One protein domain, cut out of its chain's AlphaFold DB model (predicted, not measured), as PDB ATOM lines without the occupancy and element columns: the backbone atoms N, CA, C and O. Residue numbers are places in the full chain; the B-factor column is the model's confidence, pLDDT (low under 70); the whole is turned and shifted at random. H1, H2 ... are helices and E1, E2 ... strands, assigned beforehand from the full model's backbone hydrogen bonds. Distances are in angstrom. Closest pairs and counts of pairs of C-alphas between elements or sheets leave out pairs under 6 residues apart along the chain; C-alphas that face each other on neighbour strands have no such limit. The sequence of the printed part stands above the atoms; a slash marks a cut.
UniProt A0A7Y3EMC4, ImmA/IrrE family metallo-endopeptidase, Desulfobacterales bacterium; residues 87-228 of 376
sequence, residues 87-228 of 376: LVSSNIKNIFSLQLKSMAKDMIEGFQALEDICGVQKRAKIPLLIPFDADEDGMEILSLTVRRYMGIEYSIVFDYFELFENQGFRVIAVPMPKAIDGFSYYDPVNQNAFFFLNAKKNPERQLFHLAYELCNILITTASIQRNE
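Overview. This is residues 87 to 228 of the 376 residues of the protein "ImmA/IrrE family metallo-endopeptidase" of Desulfobacterales bacterium (UniProt A0A7Y3EMC4). A small three-stranded sheet sits in the middle between two long helices, H1 over one face and H4 over the other, like a filling between two covers. H2 lies farther out, near H4 and off the sheet, and the short H3 packs at the edge strand E1; a long unnamed stretch, residues 118 to 135, leads from H1 to H2. The printed part has 142 residues with four named helices and three named strands, in the order H1 H2 H3 E1 E2 E3 H4. The sheet's order is E1 E3 E2, mixed, and the class is mixed, helices and strands. The whole is compact, with a radius of gyration of the C-alphas of 15.0 A, and rounded, spanning 38 by 37 by 36 A.

Along the chain. In the sheet, E1 is residues 170 to 174, 12.5 A long, E2 is residues 182 to 187, 16.9 A, and E3 is residues 192 to 198, 20.1 A. H4, residues 203 to 226, is the longest helix at 34.8 A and ends with C-alpha 226 at (40.620, 19.933, 35.259). H1, residues 98 to 117, is 28.4 A long and begins with C-alpha 98 at (53.467, 47.720, 36.893). H2, residues 136 to 149, is 20.1 A long, and H3, residues 160 to 166, is 9.5 A.

Arrangement. E1 and E3 are parallel neighbours at 17 degrees, with N 172 and O 195 2.8 A apart, within hydrogen-bond range. E2 and E3 form an antiparallel hairpin at 165 degrees, with N 185 and O 194 at 2.9 A. Residues 87 to 88 pair antiparallel with residues 184 to 185 of E2. H1, the sheet E1 E3 E2, and H4 together with H3 make three layers, helices on both faces of a sheet, with H1 and H4 on opposite faces. H4 is on the sheet at a height of 7.9 A, over E3 and E2, slantwise to the strands at 37 degrees to E2 on the local plane; its closest C-alphas to E2 are those of Ser 184 and Glu 213, 6.0 A. H1 is on it at a height of 9.3 A, over E1 and E3, slantwise at 48 degrees to E3 on the local plane; the C-alphas of Ile 108 and Phe 194 come closest, 7.5 A. H3 is on the sheet too, the C-alphas of Glu 165 and Val 171 coming closest at 6.5 A. H3 and H4 are close but not clearly touching, with Tyr 160 and Leu 207 the closest C-alphas, 7.0 A. H2 is not on the sheet, but H2 and H4 are near each other. In H1, H2, H3 and H4 every O i to N i+4 pair is within hydrogen-bond range.

Size, cuts and confidence. The C-alphas farthest apart, those of Ile 117 and Asp 137, are 43.1 A apart. The printed part has no cut. The link from H1 to H2, 18 residues, is long. Residues 113 to 119, of which 113 to 117 belong to H1, stand free. The mean pLDDT of the printed part is 91.6; residues 89 to 91, residue 94 and residues 225 to 228 are under 70.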
ATOM      1  N   LEU A  87      47.473  36.373  40.341       91.75
ATOM      2  CA  LEU A  87      46.404  37.118  39.691       91.75
ATOM      3  C   LEU A  87      45.475  36.159  38.938       91.75
ATOM      4  O   LEU A  87      45.920  35.415  38.058       91.75
ATOM      5  N   VAL A  88      44.186  36.234  39.242       88.75
ATOM      6  CA  VAL A  88      43.120  35.601  38.471       88.75
ATOM      7  C   VAL A  88      42.815  36.519  37.294       88.75
ATOM      8  O   VAL A  88      42.506  37.695  37.475       88.75
ATOM      9  N   SER A  89      42.991  36.035  36.065       67.94
ATOM     10  CA  SER A  89      42.900  36.913  34.902       67.94
ATOM     11  C   SER A  89      42.277  36.251  33.688       67.94
ATOM     12  O   SER A  89      42.940  35.476  32.998       67.94
ATOM     13  N   SER A  90      41.116  36.774  33.306       57.94
ATOM     14  CA  SER A  90      40.602  36.699  31.937       57.94
ATOM     15  C   SER A  90      40.622  38.063  31.219       57.94
ATOM     16  O   SER A  90      41.034  38.100  30.065       57.94
ATOM     17  N   ASN A  91      40.346  39.204  31.882       60.75
ATOM     18  CA  ASN A  91      40.042  40.460  31.151       60.75
ATOM     19  C   ASN A  91      40.954  41.681  31.378       60.75
ATOM     20  O   ASN A  91      40.836  42.657  30.642       60.75
ATOM     21  N   ILE A  92      41.869  41.667  32.354       70.00
ATOM     22  CA  ILE A  92      42.680  42.860  32.690       70.00
ATOM     23  C   ILE A  92      44.166  42.758  32.329       70.00
ATOM     24  O   ILE A  92      44.877  43.753  32.445       70.00
ATOM     25  N   LYS A  93      44.647  41.601  31.847       70.44
ATOM     26  CA  LYS A  93      46.070  41.339  31.531       70.44
ATOM     27  C   LYS A  93      46.742  42.470  30.741       70.44
ATOM     28  O   LYS A  93      47.839  42.884  31.098       70.44
ATOM     29  N   ASN A  94      46.057  43.002  29.729       69.62
ATOM     30  CA  ASN A  94      46.607  44.020  28.825       69.62
ATOM     31  C   ASN A  94      46.649  45.435  29.428       69.62
ATOM     32  O   ASN A  94      47.374  46.287  28.929       69.62
ATOM     33  N   ILE A  95      45.886  45.697  30.494       77.31
ATOM     34  CA  ILE A  95      45.763  47.018  31.140       77.31
ATOM     35  C   ILE A  95      46.405  46.993  32.545       77.31
ATOM     36  O   ILE A  95      46.490  48.012  33.235       77.31
ATOM     37  N   PHE A  96      46.909  45.835  32.986       82.62
ATOM     38  CA  PHE A  96      47.475  45.650  34.317       82.62
ATOM     39  C   PHE A  96      48.905  46.198  34.415       82.62
ATOM     40  O   PHE A  96      49.897  45.499  34.181       82.62
ATOM     41  N   SER A  97      48.994  47.485  34.755       87.00
ATOM     42  CA  SER A  97      50.247  48.235  34.861       87.00
ATOM     43  C   SER A  97      51.178  47.710  35.963       87.00
ATOM     44  O   SER A  97      50.753  47.076  36.931       87.00
ATOM     45  N   LEU A  98      52.475  48.027  35.852       88.31
ATOM     46  CA  LEU A  98      53.467  47.720  36.893       88.31
ATOM     47  C   LEU A  98      53.101  48.343  38.247       88.31
ATOM     48  O   LEU A  98      53.312  47.723  39.286       88.31
ATOM     49  N   GLN A  99      52.496  49.533  38.236       90.62
ATOM     50  CA  GLN A  99      52.044  50.204  39.452       90.62
ATOM     51  C   GLN A  99      50.936  49.415  40.163       90.62
ATOM     52  O   GLN A  99      50.986  49.272  41.379       90.62
ATOM     53  N   LEU A 100      49.972  48.855  39.422       91.56
ATOM     54  CA  LEU A 100      48.909  48.023  40.001       91.56
ATOM     55  C   LEU A 100      49.439  46.693  40.523       91.56
ATOM     56  O   LEU A 100      49.012  46.250  41.584       91.56
ATOM     57  N   LYS A 101      50.401  46.086  39.817       91.88
ATOM     58  CA  LYS A 101      51.112  44.895  40.305       91.88
ATOM     59  C   LYS A 101      51.820  45.180  41.630       91.88
ATOM     60  O   LYS A 101      51.703  44.378  42.550       91.88
ATOM     61  N   SER A 102      52.521  46.312  41.729       92.25
ATOM     62  CA  SER A 102      53.192  46.734  42.965       92.25
ATOM     63  C   SER A 102      52.190  46.987  44.084       92.25
ATOM     64  O   SER A 102      52.370  46.457  45.169       92.25
ATOM     65  N   MET A 103      51.113  47.729  43.810       95.56
ATOM     66  CA  MET A 103      50.048  47.985  44.781       95.56
ATOM     67  C   MET A 103      49.439  46.676  45.290       95.56
ATOM     68  O   MET A 103      49.344  46.478  46.493       95.56
ATOM     69  N   ALA A 104      49.056  45.759  44.395       95.25
ATOM     70  CA  ALA A 104      48.471  44.478  44.780       95.25
ATOM     71  C   ALA A 104      49.435  43.650  45.638       95.25
ATOM     72  O   ALA A 104      49.015  43.084  46.641       95.25
ATOM     73  N   LYS A 105      50.722  43.612  45.274       93.81
ATOM     74  CA  LYS A 105      51.759  42.925  46.051       93.81
ATOM     75  C   LYS A 105      51.894  43.522  47.456       93.81
ATOM     76  O   LYS A 105      51.775  42.776  48.421       93.81
ATOM     77  N   ASP A 106      52.071  44.839  47.550       95.44
ATOM     78  CA  ASP A 106      52.185  45.581  48.810       95.44
ATOM     79  C   ASP A 106      50.971  45.308  49.720       95.44
ATOM     80  O   ASP A 106      51.123  45.023  50.907       95.44
ATOM     81  N   MET A 107      49.757  45.337  49.157       96.75
ATOM     82  CA  MET A 107      48.526  45.055  49.900       96.75
ATOM     83  C   MET A 107      48.431  43.597  50.359       96.75
ATOM     84  O   MET A 107      48.031  43.343  51.491       96.75
ATOM     85  N   ILE A 108      48.775  42.635  49.497       96.31
ATOM     86  CA  ILE A 108      48.732  41.204  49.830       96.31
ATOM     87  C   ILE A 108      49.707  40.894  50.966       96.31
ATOM     88  O   ILE A 108      49.313  40.254  51.937       96.31
ATOM     89  N   GLU A 109      50.952  41.362  50.851       93.75
ATOM     90  CA  GLU A 109      51.994  41.137  51.857       93.75
ATOM     91  C   GLU A 109      51.617  41.807  53.187       93.75
ATOM     92  O   GLU A 109      51.624  41.140  54.221       93.75
ATOM     93  N   GLY A 110      51.172  43.069  53.156       95.12
ATOM     94  CA  GLY A 110      50.732  43.787  54.357       95.12
ATOM     95  C   GLY A 110      49.526  43.142  55.046       95.12
ATOM     96  O   GLY A 110      49.527  42.978  56.263       95.12
ATOM     97  N   PHE A 111      48.509  42.713  54.292       96.50
ATOM     98  CA  PHE A 111      47.339  42.035  54.866       96.50
ATOM     99  C   PHE A 111      47.731  40.682  55.481       96.50
ATOM    100  O   PHE A 111      47.305  40.364  56.587       96.50
ATOM    101  N   GLN A 112      48.555  39.878  54.797       93.50
ATOM    102  CA  GLN A 112      48.989  38.583  55.336       93.50
ATOM    103  C   GLN A 112      49.842  38.739  56.599       93.50
ATOM    104  O   GLN A 112      49.678  37.927  57.508       93.50
ATOM    105  N   ALA A 113      50.695  39.766  56.664       92.31
ATOM    106  CA  ALA A 113      51.469  40.099  57.857       92.31
ATOM    107  C   ALA A 113      50.559  40.543  59.013       92.31
ATOM    108  O   ALA A 113      50.716  40.062  60.131       92.31
ATOM    109  N   LEU A 114      49.537  41.367  58.744       94.50
ATOM    110  CA  LEU A 114      48.519  41.713  59.744       94.50
ATOM    111  C   LEU A 114      47.809  40.478  60.295       94.50
ATOM    112  O   LEU A 114      47.598  40.371  61.501       94.50
ATOM    113  N   GLU A 115      47.451  39.541  59.417       94.00
ATOM    114  CA  GLU A 115      46.824  38.289  59.828       94.00
ATOM    115  C   GLU A 115      47.755  37.425  60.696       94.00
ATOM    116  O   GLU A 115      47.274  36.808  61.646       94.00
ATOM    117  N   ASP A 116      49.062  37.401  60.400       90.12
ATOM    118  CA  ASP A 116      50.067  36.699  61.213       90.12
ATOM    119  C   ASP A 116      50.245  37.352  62.586       90.12
ATOM    120  O   ASP A 116      50.154  36.661  63.599       90.12
ATOM    121  N   ILE A 117      50.435  38.674  62.631       89.38
ATOM    122  CA  ILE A 117      50.627  39.433  63.878       89.38
ATOM    123  C   ILE A 117      49.399  39.295  64.785       89.38
ATOM    124  O   ILE A 117      49.536  39.093  65.988       89.38
ATOM    125  N   CYS A 118      48.193  39.359  64.210       91.94
ATOM    126  CA  CYS A 118      46.952  39.217  64.972       91.94
ATOM    127  C   CYS A 118      46.568  37.756  65.260       91.94
ATOM    128  O   CYS A 118      45.563  37.522  65.933       91.94
ATOM    129  N   GLY A 119      47.303  36.771  64.733       89.62
ATOM    130  CA  GLY A 119      47.021  35.347  64.939       89.62
ATOM    131  C   GLY A 119      45.653  34.890  64.418       89.62
ATOM    132  O   GLY A 119      45.051  33.974  64.981       89.62
ATOM    133  N   VAL A 120      45.125  35.530  63.368       91.12
ATOM    134  CA  VAL A 120      43.783  35.231  62.838       91.12
ATOM    135  C   VAL A 120      43.814  34.184  61.722       91.12
ATOM    136  O   VAL A 120      44.794  34.018  60.998       91.12
ATOM    137  N   GLN A 121      42.696  33.476  61.535       87.75
ATOM    138  CA  GLN A 121      42.573  32.475  60.477       87.75
ATOM    139  C   GLN A 121      42.640  33.114  59.080       87.75
ATOM    140  O   GLN A 121      41.831  33.965  58.720       87.75
ATOM    141  N   LYS A 122      43.555  32.596  58.257       91.31
ATOM    142  CA  LYS A 122      43.791  33.031  56.872       91.31
ATOM    143  C   LYS A 122      42.929  32.335  55.822       91.31
ATOM    144  O   LYS A 122      42.943  32.738  54.661       91.31
ATOM    145  N   ARG A 123      42.231  31.255  56.183       91.12
ATOM    146  CA  ARG A 123      41.447  30.446  55.239       91.12
ATOM    147  C   ARG A 123      40.028  30.970  55.070       91.12
ATOM    148  O   ARG A 123      39.398  31.329  56.063       91.12
ATOM    149  N   ALA A 124      39.513  30.923  53.840       94.94
ATOM    150  CA  ALA A 124      38.096  31.163  53.591       94.94
ATOM    151  C   ALA A 124      37.239  30.096  54.296       94.94
ATOM    152  O   ALA A 124      37.650  28.942  54.446       94.94
ATOM    153  N   LYS A 125      36.038  30.485  54.722       94.50
ATOM    154  CA  LYS A 125      35.065  29.597  55.379       94.50
ATOM    155  C   LYS A 125      34.267  28.749  54.388       94.50
ATOM    156  O   LYS A 125      33.697  27.739  54.787       94.50
ATOM    157  N   ILE A 126      34.246  29.137  53.112       94.06
ATOM    158  CA  ILE A 126      33.542  28.422  52.044       94.06
ATOM    159  C   ILE A 126      34.534  27.778  51.068       94.06
ATOM    160  O   ILE A 126      35.629  28.312  50.869       94.06
ATOM    161  N   PRO A 127      34.174  26.654  50.422       91.69
ATOM    162  CA  PRO A 127      35.010  26.086  49.377       91.69
ATOM    163  C   PRO A 127      35.051  27.018  48.162       91.69
ATOM    164  O   PRO A 127      34.016  27.452  47.664       91.69
ATOM    165  N   LEU A 128      36.255  27.282  47.655       93.62
ATOM    166  CA  LEU A 128      36.456  27.989  46.386       93.62
ATOM    167  C   LEU A 128      36.605  27.042  45.192       93.62
ATOM    168  O   LEU A 128      36.753  27.508  44.076       93.62
ATOM    169  N   LEU A 129      36.547  25.729  45.418       89.75
ATOM    170  CA  LEU A 129      36.514  24.715  44.372       89.75
ATOM    171  C   LEU A 129      35.140  24.047  44.378       89.75
ATOM    172  O   LEU A 129      34.880  23.162  45.194       89.75
ATOM    173  N   ILE A 130      34.254  24.511  43.501       89.00
ATOM    174  CA  ILE A 130      32.874  24.032  43.396       89.00
ATOM    175  C   ILE A 130      32.643  23.590  41.944       89.00
ATOM    176  O   ILE A 130      32.854  24.400  41.043       89.00
ATOM    177  N   PRO A 131      32.237  22.333  41.688       85.94
ATOM    178  CA  PRO A 131      31.863  21.888  40.347       85.94
ATOM    179  C   PRO A 131      30.635  22.639  39.821       85.94
ATOM    180  O   PRO A 131      29.697  22.892  40.575       85.94
ATOM    181  N   PHE A 132      30.632  22.960  38.528       89.62
ATOM    182  CA  PHE A 132      29.521  23.631  37.854       89.62
ATOM    183  C   PHE A 132      29.513  23.320  36.355       89.62
ATOM    184  O   PHE A 132      30.559  23.012  35.773       89.62
ATOM    185  N   ASP A 133      28.345  23.484  35.737       87.88
ATOM    186  CA  ASP A 133      28.180  23.478  34.286       87.88
ATOM    187  C   ASP A 133      28.404  24.887  33.722       87.88
ATOM    188  O   ASP A 133      27.961  25.889  34.287       87.88
ATOM    189  N   ALA A 134      29.163  24.984  32.629       86.12
ATOM    190  CA  ALA A 134      29.552  26.258  32.024       86.12
ATOM    191  C   ALA A 134      28.460  26.794  31.077       86.12
ATOM    192  O   ALA A 134      28.701  27.006  29.887       86.12
ATOM    193  N   ASP A 135      27.262  26.998  31.616       89.75
ATOM    194  CA  ASP A 135      26.112  27.623  30.959       89.75
ATOM    195  C   ASP A 135      25.311  28.503  31.944       89.75
ATOM    196  O   ASP A 135      25.712  28.699  33.092       89.75
ATOM    197  N   GLU A 136      24.226  29.126  31.472       91.31
ATOM    198  CA  GLU A 136      23.415  30.058  32.274       91.31
ATOM    199  C   GLU A 136      22.796  29.360  33.496       91.31
ATOM    200  O   GLU A 136      22.977  29.825  34.623       91.31
ATOM    201  N   ASP A 137      22.165  28.200  33.296       94.06
ATOM    202  CA  ASP A 137      21.552  27.419  34.376       94.06
ATOM    203  C   ASP A 137      22.599  26.971  35.408       94.06
ATOM    204  O   ASP A 137      22.392  27.102  36.620       94.06
ATOM    205  N   GLY A 138      23.763  26.504  34.947       94.81
ATOM    206  CA  GLY A 138      24.882  26.125  35.801       94.81
ATOM    207  C   GLY A 138      25.423  27.292  36.628       94.81
ATOM    208  O   GLY A 138      25.740  27.113  37.806       94.81
ATOM    209  N   MET A 139      25.464  28.506  36.069       96.06
ATOM    210  CA  MET A 139      25.853  29.714  36.806       96.06
ATOM    211  C   MET A 139      24.802  30.157  37.835       96.06
ATOM    212  O   MET A 139      25.188  30.601  38.922       96.06
ATOM    213  N   GLU A 140      23.502  30.014  37.553       96.44
ATOM    214  CA  GLU A 140      22.443  30.276  38.544       96.44
ATOM    215  C   GLU A 140      22.478  29.246  39.691       96.44
ATOM    216  O   GLU A 140      22.363  29.605  40.869       96.44
ATOM    217  N   ILE A 141      22.728  27.968  39.389       97.56
ATOM    218  CA  ILE A 141      22.922  26.927  40.412       97.56
ATOM    219  C   ILE A 141      24.179  27.209  41.243       97.56
ATOM    220  O   ILE A 141      24.146  27.097  42.476       97.56
ATOM    221  N   LEU A 142      25.285  27.587  40.595       97.88
ATOM    222  CA  LEU A 142      26.535  27.924  41.270       97.88
ATOM    223  C   LEU A 142      26.349  29.126  42.203       97.88
ATOM    224  O   LEU A 142      26.776  29.066  43.357       97.88
ATOM    225  N   SER A 143      25.669  30.187  41.755       98.31
ATOM    226  CA  SER A 143      25.427  31.373  42.584       98.31
ATOM    227  C   SER A 143      24.583  31.047  43.814       98.31
ATOM    228  O   SER A 143      24.968  31.411  44.928       98.31
ATOM    229  N   LEU A 144      23.507  30.270  43.668       98.25
ATOM    230  CA  LEU A 144      22.709  29.796  44.803       98.25
ATOM    231  C   LEU A 144      23.499  28.876  45.741       98.25
ATOM    232  O   LEU A 144      23.351  28.965  46.961       98.25
ATOM    233  N   THR A 145      24.363  28.021  45.198       98.38
ATOM    234  CA  THR A 145      25.227  27.134  45.991       98.38
ATOM    235  C   THR A 145      26.204  27.933  46.848       98.38
ATOM    236  O   THR A 145      26.311  27.692  48.050       98.38
ATOM    237  N   VAL A 146      26.863  28.940  46.270       98.50
ATOM    238  CA  VAL A 146      27.746  29.849  47.014       98.50
ATOM    239  C   VAL A 146      26.958  30.600  48.088       98.50
ATOM    240  O   VAL A 146      27.389  30.651  49.237       98.50
ATOM    241  N   ARG A 147      25.766  31.118  47.766       98.50
ATOM    242  CA  ARG A 147      24.899  31.805  48.742       98.50
ATOM    243  C   ARG A 147      24.478  30.905  49.907       98.50
ATOM    244  O   ARG A 147      24.383  31.391  51.034       98.50
ATOM    245  N   ARG A 148      24.260  29.606  49.670       97.94
ATOM    246  CA  ARG A 148      24.018  28.609  50.730       97.94
ATOM    247  C   ARG A 148      25.251  28.403  51.602       97.94
ATOM    248  O   ARG A 148      25.124  28.443  52.820       97.94
ATOM    249  N   TYR A 149      26.441  28.259  51.012       97.69
ATOM    250  CA  TYR A 149      27.683  28.171  51.790       97.69
ATOM    251  C   TYR A 149      27.932  29.419  52.643       97.69
ATOM    252  O   TYR A 149      28.441  29.308  53.752       97.69
ATOM    253  N   MET A 150      27.533  30.593  52.151       98.06
ATOM    254  CA  MET A 150      27.604  31.853  52.893       98.06
ATOM    255  C   MET A 150      26.489  32.030  53.939       98.06
ATOM    256  O   MET A 150      26.489  33.030  54.652       98.06
ATOM    257  N   GLY A 151      25.529  31.102  54.026       97.38
ATOM    258  CA  GLY A 151      24.423  31.147  54.988       97.38
ATOM    259  C   GLY A 151      23.333  32.179  54.680       97.38
ATOM    260  O   GLY A 151      22.524  32.476  55.553       97.38
ATOM    261  N   ILE A 152      23.298  32.739  53.464       97.50
ATOM    262  CA  ILE A 152      22.331  33.787  53.094       97.50
ATOM    263  C   ILE A 152      21.192  33.285  52.211       97.50
ATOM    264  O   ILE A 152      20.146  33.920  52.185       97.50
ATOM    265  N   GLU A 153      21.357  32.172  51.492       95.31
ATOM    266  CA  GLU A 153      20.324  31.593  50.613       95.31
ATOM    267  C   GLU A 153      19.609  32.647  49.739       95.31
ATOM    268  O   GLU A 153      20.253  33.282  48.911       95.31
ATOM    269  N   TYR A 154      18.309  32.899  49.922       95.94
ATOM    270  CA  TYR A 154      17.539  33.926  49.199       95.94
ATOM    271  C   TYR A 154      17.463  35.280  49.929       95.94
ATOM    272  O   TYR A 154      16.768  36.187  49.486       95.94
ATOM    273  N   SER A 155      18.175  35.455  51.037       96.38
ATOM    274  CA  SER A 155      18.138  36.688  51.827       96.38
ATOM    275  C   SER A 155      18.698  37.878  51.060       96.38
ATOM    276  O   SER A 155      19.743  37.805  50.408       96.38
ATOM    277  N   ILE A 156      18.025  39.015  51.180       95.00
ATOM    278  CA  ILE A 156      18.534  40.285  50.675       95.00
ATOM    279  C   ILE A 156      19.668  40.751  51.594       95.00
ATOM    280  O   ILE A 156      19.467  40.918  52.793       95.00
ATOM    281  N   VAL A 157      20.851  40.975  51.024       95.12
ATOM    282  CA  VAL A 157      22.037  41.430  51.762       95.12
ATOM    283  C   VAL A 157      22.184  42.936  51.599       95.12
ATOM    284  O   VAL A 157      22.074  43.452  50.481       95.12
ATOM    285  N   PHE A 158      22.426  43.643  52.704       92.06
ATOM    286  CA  PHE A 158      22.612  45.096  52.709       92.06
ATOM    287  C   PHE A 158      24.070  45.516  52.506       92.06
ATOM    288  O   PHE A 158      24.311  46.429  51.713       92.06
ATOM    289  N   ASP A 159      25.004  44.771  53.096       94.06
ATOM    290  CA  ASP A 159      26.441  44.967  52.939       94.06
ATOM    291  C   ASP A 159      27.130  43.661  52.510       94.06
ATOM    292  O   ASP A 159      27.247  42.698  53.269       94.06
ATOM    293  N   TYR A 160      27.549  43.601  51.244       96.25
ATOM    294  CA  TYR A 160      28.283  42.446  50.727       96.25
ATOM    295  C   TYR A 160      29.776  42.493  51.066       96.25
ATOM    296  O   TYR A 160      30.426  41.453  50.968       96.25
ATOM    297  N   PHE A 161      30.331  43.648  51.447       96.69
ATOM    298  CA  PHE A 161      31.725  43.722  51.888       96.69
ATOM    299  C   PHE A 161      31.849  43.017  53.230       96.69
ATOM    300  O   PHE A 161      32.620  42.065  53.339       96.69
ATOM    301  N   GLU A 162      30.987  43.379  54.182       96.12
ATOM    302  CA  GLU A 162      30.913  42.711  55.481       96.12
ATOM    303  C   GLU A 162      30.612  41.212  55.323       96.12
ATOM    304  O   GLU A 162      31.275  40.370  55.930       96.12
ATOM    305  N   LEU A 163      29.667  40.839  54.446       97.25
ATOM    306  CA  LEU A 163      29.393  39.429  54.163       97.25
ATOM    307  C   LEU A 163      30.654  38.683  53.703       97.25
ATOM    308  O   LEU A 163      30.936  37.605  54.224       97.25
ATOM    309  N   PHE A 164      31.384  39.212  52.719       98.25
ATOM    310  CA  PHE A 164      32.571  38.550  52.171       98.25
ATOM    311  C   PHE A 164      33.688  38.458  53.214       98.25
ATOM    312  O   PHE A 164      34.283  37.390  53.380       98.25
ATOM    313  N   GLU A 165      33.941  39.538  53.952       97.25
ATOM    314  CA  GLU A 165      34.924  39.565  55.037       97.25
ATOM    315  C   GLU A 165      34.572  38.558  56.145       97.25
ATOM    316  O   GLU A 165      35.451  37.830  56.615       97.25
ATOM    317  N   ASN A 166      33.284  38.398  56.474       95.75
ATOM    318  CA  ASN A 166      32.794  37.390  57.421       95.75
ATOM    319  C   ASN A 166      33.022  35.946  56.948       95.75
ATOM    320  O   ASN A 166      33.165  35.045  57.785       95.75
ATOM    321  N   GLN A 167      33.114  35.712  55.634       97.06
ATOM    322  CA  GLN A 167      33.544  34.427  55.061       97.06
ATOM    323  C   GLN A 167      35.067  34.244  55.064       97.06
ATOM    324  O   GLN A 167      35.567  33.230  54.579       97.06
ATOM    325  N   GLY A 168      35.819  35.194  55.619       95.75
ATOM    326  CA  GLY A 168      37.277  35.182  55.666       95.75
ATOM    327  C   GLY A 168      37.942  35.740  54.408       95.75
ATOM    328  O   GLY A 168      39.174  35.777  54.364       95.75
ATOM    329  N   PHE A 169      37.181  36.195  53.404       97.94
ATOM    330  CA  PHE A 169      37.759  36.833  52.221       97.94
ATOM    331  C   PHE A 169      38.447  38.153  52.574       97.94
ATOM    332  O   PHE A 169      38.178  38.772  53.607       97.94
ATOM    333  N   ARG A 170      39.367  38.576  51.704       97.75
ATOM    334  CA  ARG A 170      40.148  39.804  51.875       97.75
ATOM    335  C   ARG A 170      39.690  40.812  50.834       97.75
ATOM    336  O   ARG A 170      40.120  40.758  49.682       97.75
ATOM    337  N   VAL A 171      38.757  41.671  51.223       97.75
ATOM    338  CA  VAL A 171      38.169  42.687  50.345       97.75
ATOM    339  C   VAL A 171      38.923  43.996  50.538       97.75
ATOM    340  O   VAL A 171      39.110  44.450  51.661       97.75
ATOM    341  N   ILE A 172      39.405  44.573  49.439       97.62
ATOM    342  CA  ILE A 172      40.240  45.773  49.435       97.62
ATOM    343  C   ILE A 172      39.668  46.779  48.433       97.62
ATOM    344  O   ILE A 172      39.830  46.646  47.218       97.62
ATOM    345  N   ALA A 173      39.010  47.815  48.941       97.12
ATOM    346  CA  ALA A 173      38.564  48.966  48.171       97.12
ATOM    347  C   ALA A 173      39.679  50.022  48.115       97.12
ATOM    348  O   ALA A 173      40.039  50.640  49.123       97.12
ATOM    349  N   VAL A 174      40.221  50.249  46.919       96.50
ATOM    350  CA  VAL A 174      41.351  51.159  46.688       96.50
ATOM    351  C   VAL A 174      41.129  51.988  45.416       96.50
ATOM    352  O   VAL A 174      40.564  51.485  44.439       96.50
ATOM    353  N   PRO A 175      41.512  53.278  45.374       96.31
ATOM    354  CA  PRO A 175      41.338  54.095  44.177       96.31
ATOM    355  C   PRO A 175      42.199  53.592  43.009       96.31
ATOM    356  O   PRO A 175      43.424  53.581  43.086       96.31
ATOM    357  N   MET A 176      41.571  53.269  41.876       95.31
ATOM    358  CA  MET A 176      42.255  52.755  40.678       95.31
ATOM    359  C   MET A 176      41.918  53.571  39.416       95.31
ATOM    360  O   MET A 176      41.001  54.406  39.439       95.31
ATOM    361  N   PRO A 177      42.650  53.396  38.295       93.00
ATOM    362  CA  PRO A 177      42.290  54.005  37.014       93.00
ATOM    363  C   PRO A 177      40.847  53.683  36.593       93.00
ATOM    364  O   PRO A 177      40.354  52.587  36.840       93.00
ATOM    365  N   LYS A 178      40.167  54.620  35.914       90.56
ATOM    366  CA  LYS A 178      38.742  54.485  35.533       90.56
ATOM    367  C   LYS A 178      38.457  53.242  34.677       90.56
ATOM    368  O   LYS A 178      37.346  52.726  34.733       90.56
ATOM    369  N   ALA A 179      39.437  52.769  33.908       90.31
ATOM    370  CA  ALA A 179      39.323  51.581  33.061       90.31
ATOM    371  C   ALA A 179      39.259  50.255  33.843       90.31
ATOM    372  O   ALA A 179      38.973  49.224  33.249       90.31
ATOM    373  N   ILE A 180      39.535  50.272  35.149       92.31
ATOM    374  CA  ILE A 180      39.564  49.080  35.995       92.31
ATOM    375  C   ILE A 180      38.429  49.189  36.998       92.31
ATOM    376  O   ILE A 180      38.379  50.137  37.781       92.31
ATOM    377  N   ASP A 181      37.509  48.236  36.966       93.56
ATOM    378  CA  ASP A 181      36.446  48.136  37.962       93.56
ATOM    379  C   ASP A 181      36.891  47.313  39.180       93.56
ATOM    380  O   ASP A 181      36.614  47.696  40.316       93.56
ATOM    381  N   GLY A 182      37.664  46.249  38.950       94.44
ATOM    382  CA  GLY A 182      38.263  45.420  39.989       94.44
ATOM    383  C   GLY A 182      39.096  44.278  39.411       94.44
ATOM    384  O   GLY A 182      39.192  44.133  38.190       94.44
ATOM    385  N   PHE A 183      39.733  43.511  40.293       95.94
ATOM    386  CA  PHE A 183      40.446  42.273  39.973       95.94
ATOM    387  C   PHE A 183      40.641  41.417  41.224       95.94
ATOM    388  O   PHE A 183      40.469  41.897  42.344       95.94
ATOM    389  N   SER A 184      41.053  40.163  41.050       96.75
ATOM    390  CA  SER A 184      41.261  39.242  42.164       96.75
ATOM    391  C   SER A 184      42.576  38.474  42.097       96.75
ATOM    392  O   SER A 184      43.149  38.238  41.032       96.75
ATOM    393  N   TYR A 185      43.071  38.084  43.270       96.19
ATOM    394  CA  TYR A 185      44.160  37.124  43.419       96.19
ATOM    395  C   TYR A 185      43.645  35.905  44.172       96.19
ATOM    396  O   TYR A 185      42.954  36.048  45.180       96.19
ATOM    397  N   TYR A 186      44.034  34.717  43.725       95.25
ATOM    398  CA  TYR A 186      43.781  33.485  44.459       95.25
ATOM    399  C   TYR A 186      45.023  33.090  45.259       95.25
ATOM    400  O   TYR A 186      46.135  33.091  44.728       95.25
ATOM    401  N   ASP A 187      44.825  32.768  46.534       93.25
ATOM    402  CA  ASP A 187      45.833  32.324  47.494       93.25
ATOM    403  C   ASP A 187      45.682  30.807  47.716       93.25
ATOM    404  O   ASP A 187      44.859  30.377  48.531       93.25
ATOM    405  N   PRO A 188      46.446  29.976  46.983       87.00
ATOM    406  CA  PRO A 188      46.303  28.524  47.038       87.00
ATOM    407  C   PRO A 188      46.732  27.919  48.376       87.00
ATOM    408  O   PRO A 188      46.188  26.886  48.764       87.00
ATOM    409  N   VAL A 189      47.671  28.555  49.089       83.00
ATOM    410  CA  VAL A 189      48.159  28.073  50.390       83.00
ATOM    411  C   VAL A 189      47.041  28.175  51.418       83.00
ATOM    412  O   VAL A 189      46.707  27.198  52.089       83.00
ATOM    413  N   ASN A 190      46.386  29.334  51.472       87.44
ATOM    414  CA  ASN A 190      45.304  29.565  52.421       87.44
ATOM    415  C   ASN A 190      43.913  29.190  51.881       87.44
ATOM    416  O   ASN A 190      42.940  29.330  52.613       87.44
ATOM    417  N   GLN A 191      43.782  28.715  50.636       89.62
ATOM    418  CA  GLN A 191      42.479  28.484  49.979       89.62
ATOM    419  C   GLN A 191      41.548  29.689  50.131       89.62
ATOM    420  O   GLN A 191      40.393  29.581  50.542       89.62
ATOM    421  N   ASN A 192      42.099  30.863  49.866       95.44
ATOM    422  CA  ASN A 192      41.412  32.123  50.064       95.44
ATOM    423  C   ASN A 192      41.669  33.034  48.863       95.44
ATOM    424  O   ASN A 192      42.387  32.670  47.928       95.44
ATOM    425  N   ALA A 193      41.077  34.216  48.863       97.19
ATOM    426  CA  ALA A 193      41.218  35.164  47.783       97.19
ATOM    427  C   ALA A 193      41.270  36.605  48.283       97.19
ATOM    428  O   ALA A 193      40.722  36.956  49.331       97.19
ATOM    429  N   PHE A 194      41.936  37.424  47.478       98.06
ATOM    430  CA  PHE A 194      41.948  38.871  47.588       98.06
ATOM    431  C   PHE A 194      41.079  39.462  46.489       98.06
ATOM    432  O   PHE A 194      41.232  39.100  45.321       98.06
ATOM    433  N   PHE A 195      40.220  40.400  46.864       98.00
ATOM    434  CA  PHE A 195      39.334  41.126  45.964       98.00
ATOM    435  C   PHE A 195      39.721  42.595  45.989       98.00
ATOM    436  O   PHE A 195      39.578  43.253  47.014       98.00
ATOM    437  N   PHE A 196      40.199  43.115  44.866       97.50
ATOM    438  CA  PHE A 196      40.526  44.525  44.706       97.50
ATOM    439  C   PHE A 196      39.397  45.216  43.953       97.50
ATOM    440  O   PHE A 196      39.132  44.891  42.796       97.50
ATOM    441  N   LEU A 197      38.749  46.187  44.591       96.88
ATOM    442  CA  LEU A 197      37.638  46.946  44.019       96.88
ATOM    443  C   LEU A 197      38.031  48.406  43.846       96.88
ATOM    444  O   LEU A 197      38.682  49.000  44.708       96.88
ATOM    445  N   ASN A 198      37.640  49.005  42.721       96.25
ATOM    446  CA  ASN A 198      37.944  50.405  42.475       96.25
ATOM    447  C   ASN A 198      37.027  51.302  43.313       96.25
ATOM    448  O   ASN A 198      35.865  51.512  42.963       96.25
ATOM    449  N   ALA A 199      37.592  51.924  44.347       96.06
ATOM    450  CA  ALA A 199      36.874  52.831  45.241       96.06
ATOM    451  C   ALA A 199      36.268  54.065  44.535       96.06
ATOM    452  O   ALA A 199      35.416  54.744  45.098       96.06
ATOM    453  N   LYS A 200      36.685  54.374  43.296       94.44
ATOM    454  CA  LYS A 200      36.114  55.471  42.490       94.44
ATOM    455  C   LYS A 200      34.818  55.090  41.766       94.44
ATOM    456  O   LYS A 200      34.239  55.935  41.083       94.44
ATOM    457  N   LYS A 201      34.405  53.822  41.811       93.38
ATOM    458  CA  LYS A 201      33.167  53.342  41.178       93.38
ATOM    459  C   LYS A 201      31.996  53.504  42.139       93.38
ATOM    460  O   LYS A 201      32.180  53.519  43.350       93.38
ATOM    461  N   ASN A 202      30.783  53.624  41.605       92.50
ATOM    462  CA  ASN A 202      29.588  53.659  42.447       92.50
ATOM    463  C   ASN A 202      29.376  52.306  43.168       92.50
ATOM    464  O   ASN A 202      29.925  51.289  42.721       92.50
ATOM    465  N   PRO A 203      28.602  52.276  44.267       93.69
ATOM    466  CA  PRO A 203      28.363  51.052  45.028       93.69
ATOM    467  C   PRO A 203      27.828  49.899  44.175       93.69
ATOM    468  O   PRO A 203      28.337  48.790  44.278       93.69
ATOM    469  N   GLU A 204      26.878  50.149  43.271       94.44
ATOM    470  CA  GLU A 204      26.283  49.109  42.419       94.44
ATOM    471  C   GLU A 204      27.335  48.402  41.553       94.44
ATOM    472  O   GLU A 204      27.332  47.176  41.438       94.44
ATOM    473  N   ARG A 205      28.268  49.159  40.959       94.50
ATOM    474  CA  ARG A 205      29.372  48.585  40.177       94.50
ATOM    475  C   ARG A 205      30.373  47.857  41.063       94.50
ATOM    476  O   ARG A 205      30.847  46.804  40.653       94.50
ATOM    477  N   GLN A 206      30.697  48.390  42.243       96.19
ATOM    478  CA  GLN A 206      31.596  47.711  43.182       96.19
ATOM    479  C   GLN A 206      31.016  46.359  43.623       96.19
ATOM    480  O   GLN A 206      31.719  45.354  43.584       96.19
ATOM    481  N   LEU A 207      29.723  46.315  43.956       97.00
ATOM    482  CA  LEU A 207      29.013  45.095  44.341       97.00
ATOM    483  C   LEU A 207      28.944  44.076  43.202       97.00
ATOM    484  O   LEU A 207      29.238  42.897  43.406       97.00
ATOM    485  N   PHE A 208      28.601  44.530  41.993       97.19
ATOM    486  CA  PHE A 208      28.597  43.668  40.814       97.19
ATOM    487  C   PHE A 208      29.981  43.072  40.559       97.19
ATOM    488  O   PHE A 208      30.104  41.862  40.375       97.19
ATOM    489  N   HIS A 209      31.031  43.896  40.609       96.38
ATOM    490  CA  HIS A 209      32.390  43.421  40.379       96.38
ATOM    491  C   HIS A 209      32.920  42.518  41.490       96.38
ATOM    492  O   HIS A 209      33.658  41.588  41.190       96.38
ATOM    493  N   LEU A 210      32.512  42.711  42.744       98.00
ATOM    494  CA  LEU A 210      32.856  41.790  43.827       98.00
ATOM    495  C   LEU A 210      32.346  40.369  43.539       98.00
ATOM    496  O   LEU A 210      33.111  39.406  43.605       98.00
ATOM    497  N   ALA A 211      31.073  40.240  43.155       98.25
ATOM    498  CA  ALA A 211      30.487  38.950  42.790       98.25
ATOM    499  C   ALA A 211      31.067  38.393  41.474       98.25
ATOM    500  O   ALA A 211      31.302  37.190  41.357       98.25
ATOM    501  N   TYR A 212      31.351  39.263  40.503       97.44
ATOM    502  CA  TYR A 212      31.996  38.903  39.238       97.44
ATOM    503  C   TYR A 212      33.387  38.291  39.466       97.44
ATOM    504  O   TYR A 212      33.706  37.232  38.924       97.44
ATOM    505  N   GLU A 213      34.206  38.916  40.316       97.56
ATOM    506  CA  GLU A 213      35.535  38.414  40.664       97.56
ATOM    507  C   GLU A 213      35.473  37.099  41.450       97.56
ATOM    508  O   GLU A 213      36.314  36.224  41.240       97.56
ATOM    509  N   LEU A 214      34.444  36.900  42.283       98.06
ATOM    510  CA  LEU A 214      34.226  35.609  42.941       98.06
ATOM    511  C   LEU A 214      33.999  34.502  41.909       98.06
ATOM    512  O   LEU A 214      34.616  33.443  42.006       98.06
ATOM    513  N   CYS A 215      33.188  34.760  40.881       97.19
ATOM    514  CA  CYS A 215      33.011  33.800  39.797       97.19
ATOM    515  C   CYS A 215      34.316  33.530  39.042       97.19
ATOM    516  O   CYS A 215      34.598  32.378  38.724       97.19
ATOM    517  N   ASN A 216      35.141  34.548  38.780       95.06
ATOM    518  CA  ASN A 216      36.431  34.334  38.115       95.06
ATOM    519  C   ASN A 216      37.355  33.420  38.930       95.06
ATOM    520  O   ASN A 216      38.057  32.587  38.350       95.06
ATOM    521  N   ILE A 217      37.348  33.538  40.262       95.50
ATOM    522  CA  ILE A 217      38.081  32.622  41.148       95.50
ATOM    523  C   ILE A 217      37.519  31.201  41.038       95.50
ATOM    524  O   ILE A 217      38.296  30.259  40.874       95.50
ATOM    525  N   LEU A 218      36.194  31.033  41.086       95.06
ATOM    526  CA  LEU A 218      35.537  29.723  40.965       95.06
ATOM    527  C   LEU A 218      35.837  29.061  39.610       95.06
ATOM    528  O   LEU A 218      36.181  27.883  39.557       95.06
ATOM    529  N   ILE A 219      35.792  29.827  38.517       91.88
ATOM    530  CA  ILE A 219      36.169  29.356  37.179       91.88
ATOM    531  C   ILE A 219      37.645  28.952  37.160       91.88
ATOM    532  O   ILE A 219      37.980  27.848  36.744       91.88
ATOM    533  N   THR A 220      38.535  29.812  37.657       89.19
ATOM    534  CA  THR A 220      39.987  29.573  37.619       89.19
ATOM    535  C   THR A 220      40.387  28.339  38.416       89.19
ATOM    536  O   THR A 220      41.161  27.514  37.937       89.19
ATOM    537  N   THR A 221      39.856  28.187  39.623       88.31
ATOM    538  CA  THR A 221      40.129  27.025  40.477       88.31
ATOM    539  C   THR A 221      39.564  25.735  39.876       88.31
ATOM    540  O   THR A 221      40.252  24.713  39.905       88.31
ATOM    541  N   ALA A 222      38.377  25.777  39.260       85.81
ATOM    542  CA  ALA A 222      37.797  24.632  38.560       85.81
ATOM    543  C   ALA A 222      38.580  24.246  37.290       85.81
ATOM    544  O   ALA A 222      38.725  23.056  37.005       85.81
ATOM    545  N   SER A 223      39.104  25.222  36.544       80.00
ATOM    546  CA  SER A 223      39.961  25.001  35.368       80.00
ATOM    547  C   SER A 223      41.304  24.376  35.757       80.00
ATOM    548  O   SER A 223      41.731  23.393  35.156       80.00
ATOM    549  N   ILE A 224      41.929  24.870  36.836       75.44
ATOM    550  CA  ILE A 224      43.161  24.287  37.393       75.44
ATOM    551  C   ILE A 224      42.921  22.845  37.858       75.44
ATOM    552  O   ILE A 224      43.767  21.983  37.650       75.44
ATOM    553  N   GLN A 225      41.760  22.538  38.449       68.62
ATOM    554  CA  GLN A 225      41.424  21.161  38.825       68.62
ATOM    555  C   GLN A 225      41.321  20.219  37.615       68.62
ATOM    556  O   GLN A 225      41.627  19.033  37.755       68.62
ATOM    557  N   ARG A 226      40.851  20.723  36.471       65.94
ATOM    558  CA  ARG A 226      40.620  19.933  35.259       65.94
ATOM    559  C   ARG A 226      41.861  19.770  34.375       65.94
ATOM    560  O   ARG A 226      41.785  18.989  33.437       65.94
ATOM    561  N   ASN A 227      42.973  20.460  34.663       58.81
ATOM    562  CA  ASN A 227      44.098  20.624  33.725       58.81
ATOM    563  C   ASN A 227      43.637  21.163  32.352       58.81
ATOM    564  O   ASN A 227      44.234  20.872  31.319       58.81
ATOM    565  N   GLU A 228      42.563  21.959  32.334       50.88
ATOM    566  CA  GLU A 228      41.952  22.498  31.119       50.88
ATOM    567  C   GLU A 228      41.944  24.026  31.186       50.88
ATOM    568  O   GLU A 228      41.266  24.636  32.013       50.88
TER     569      GLU A 228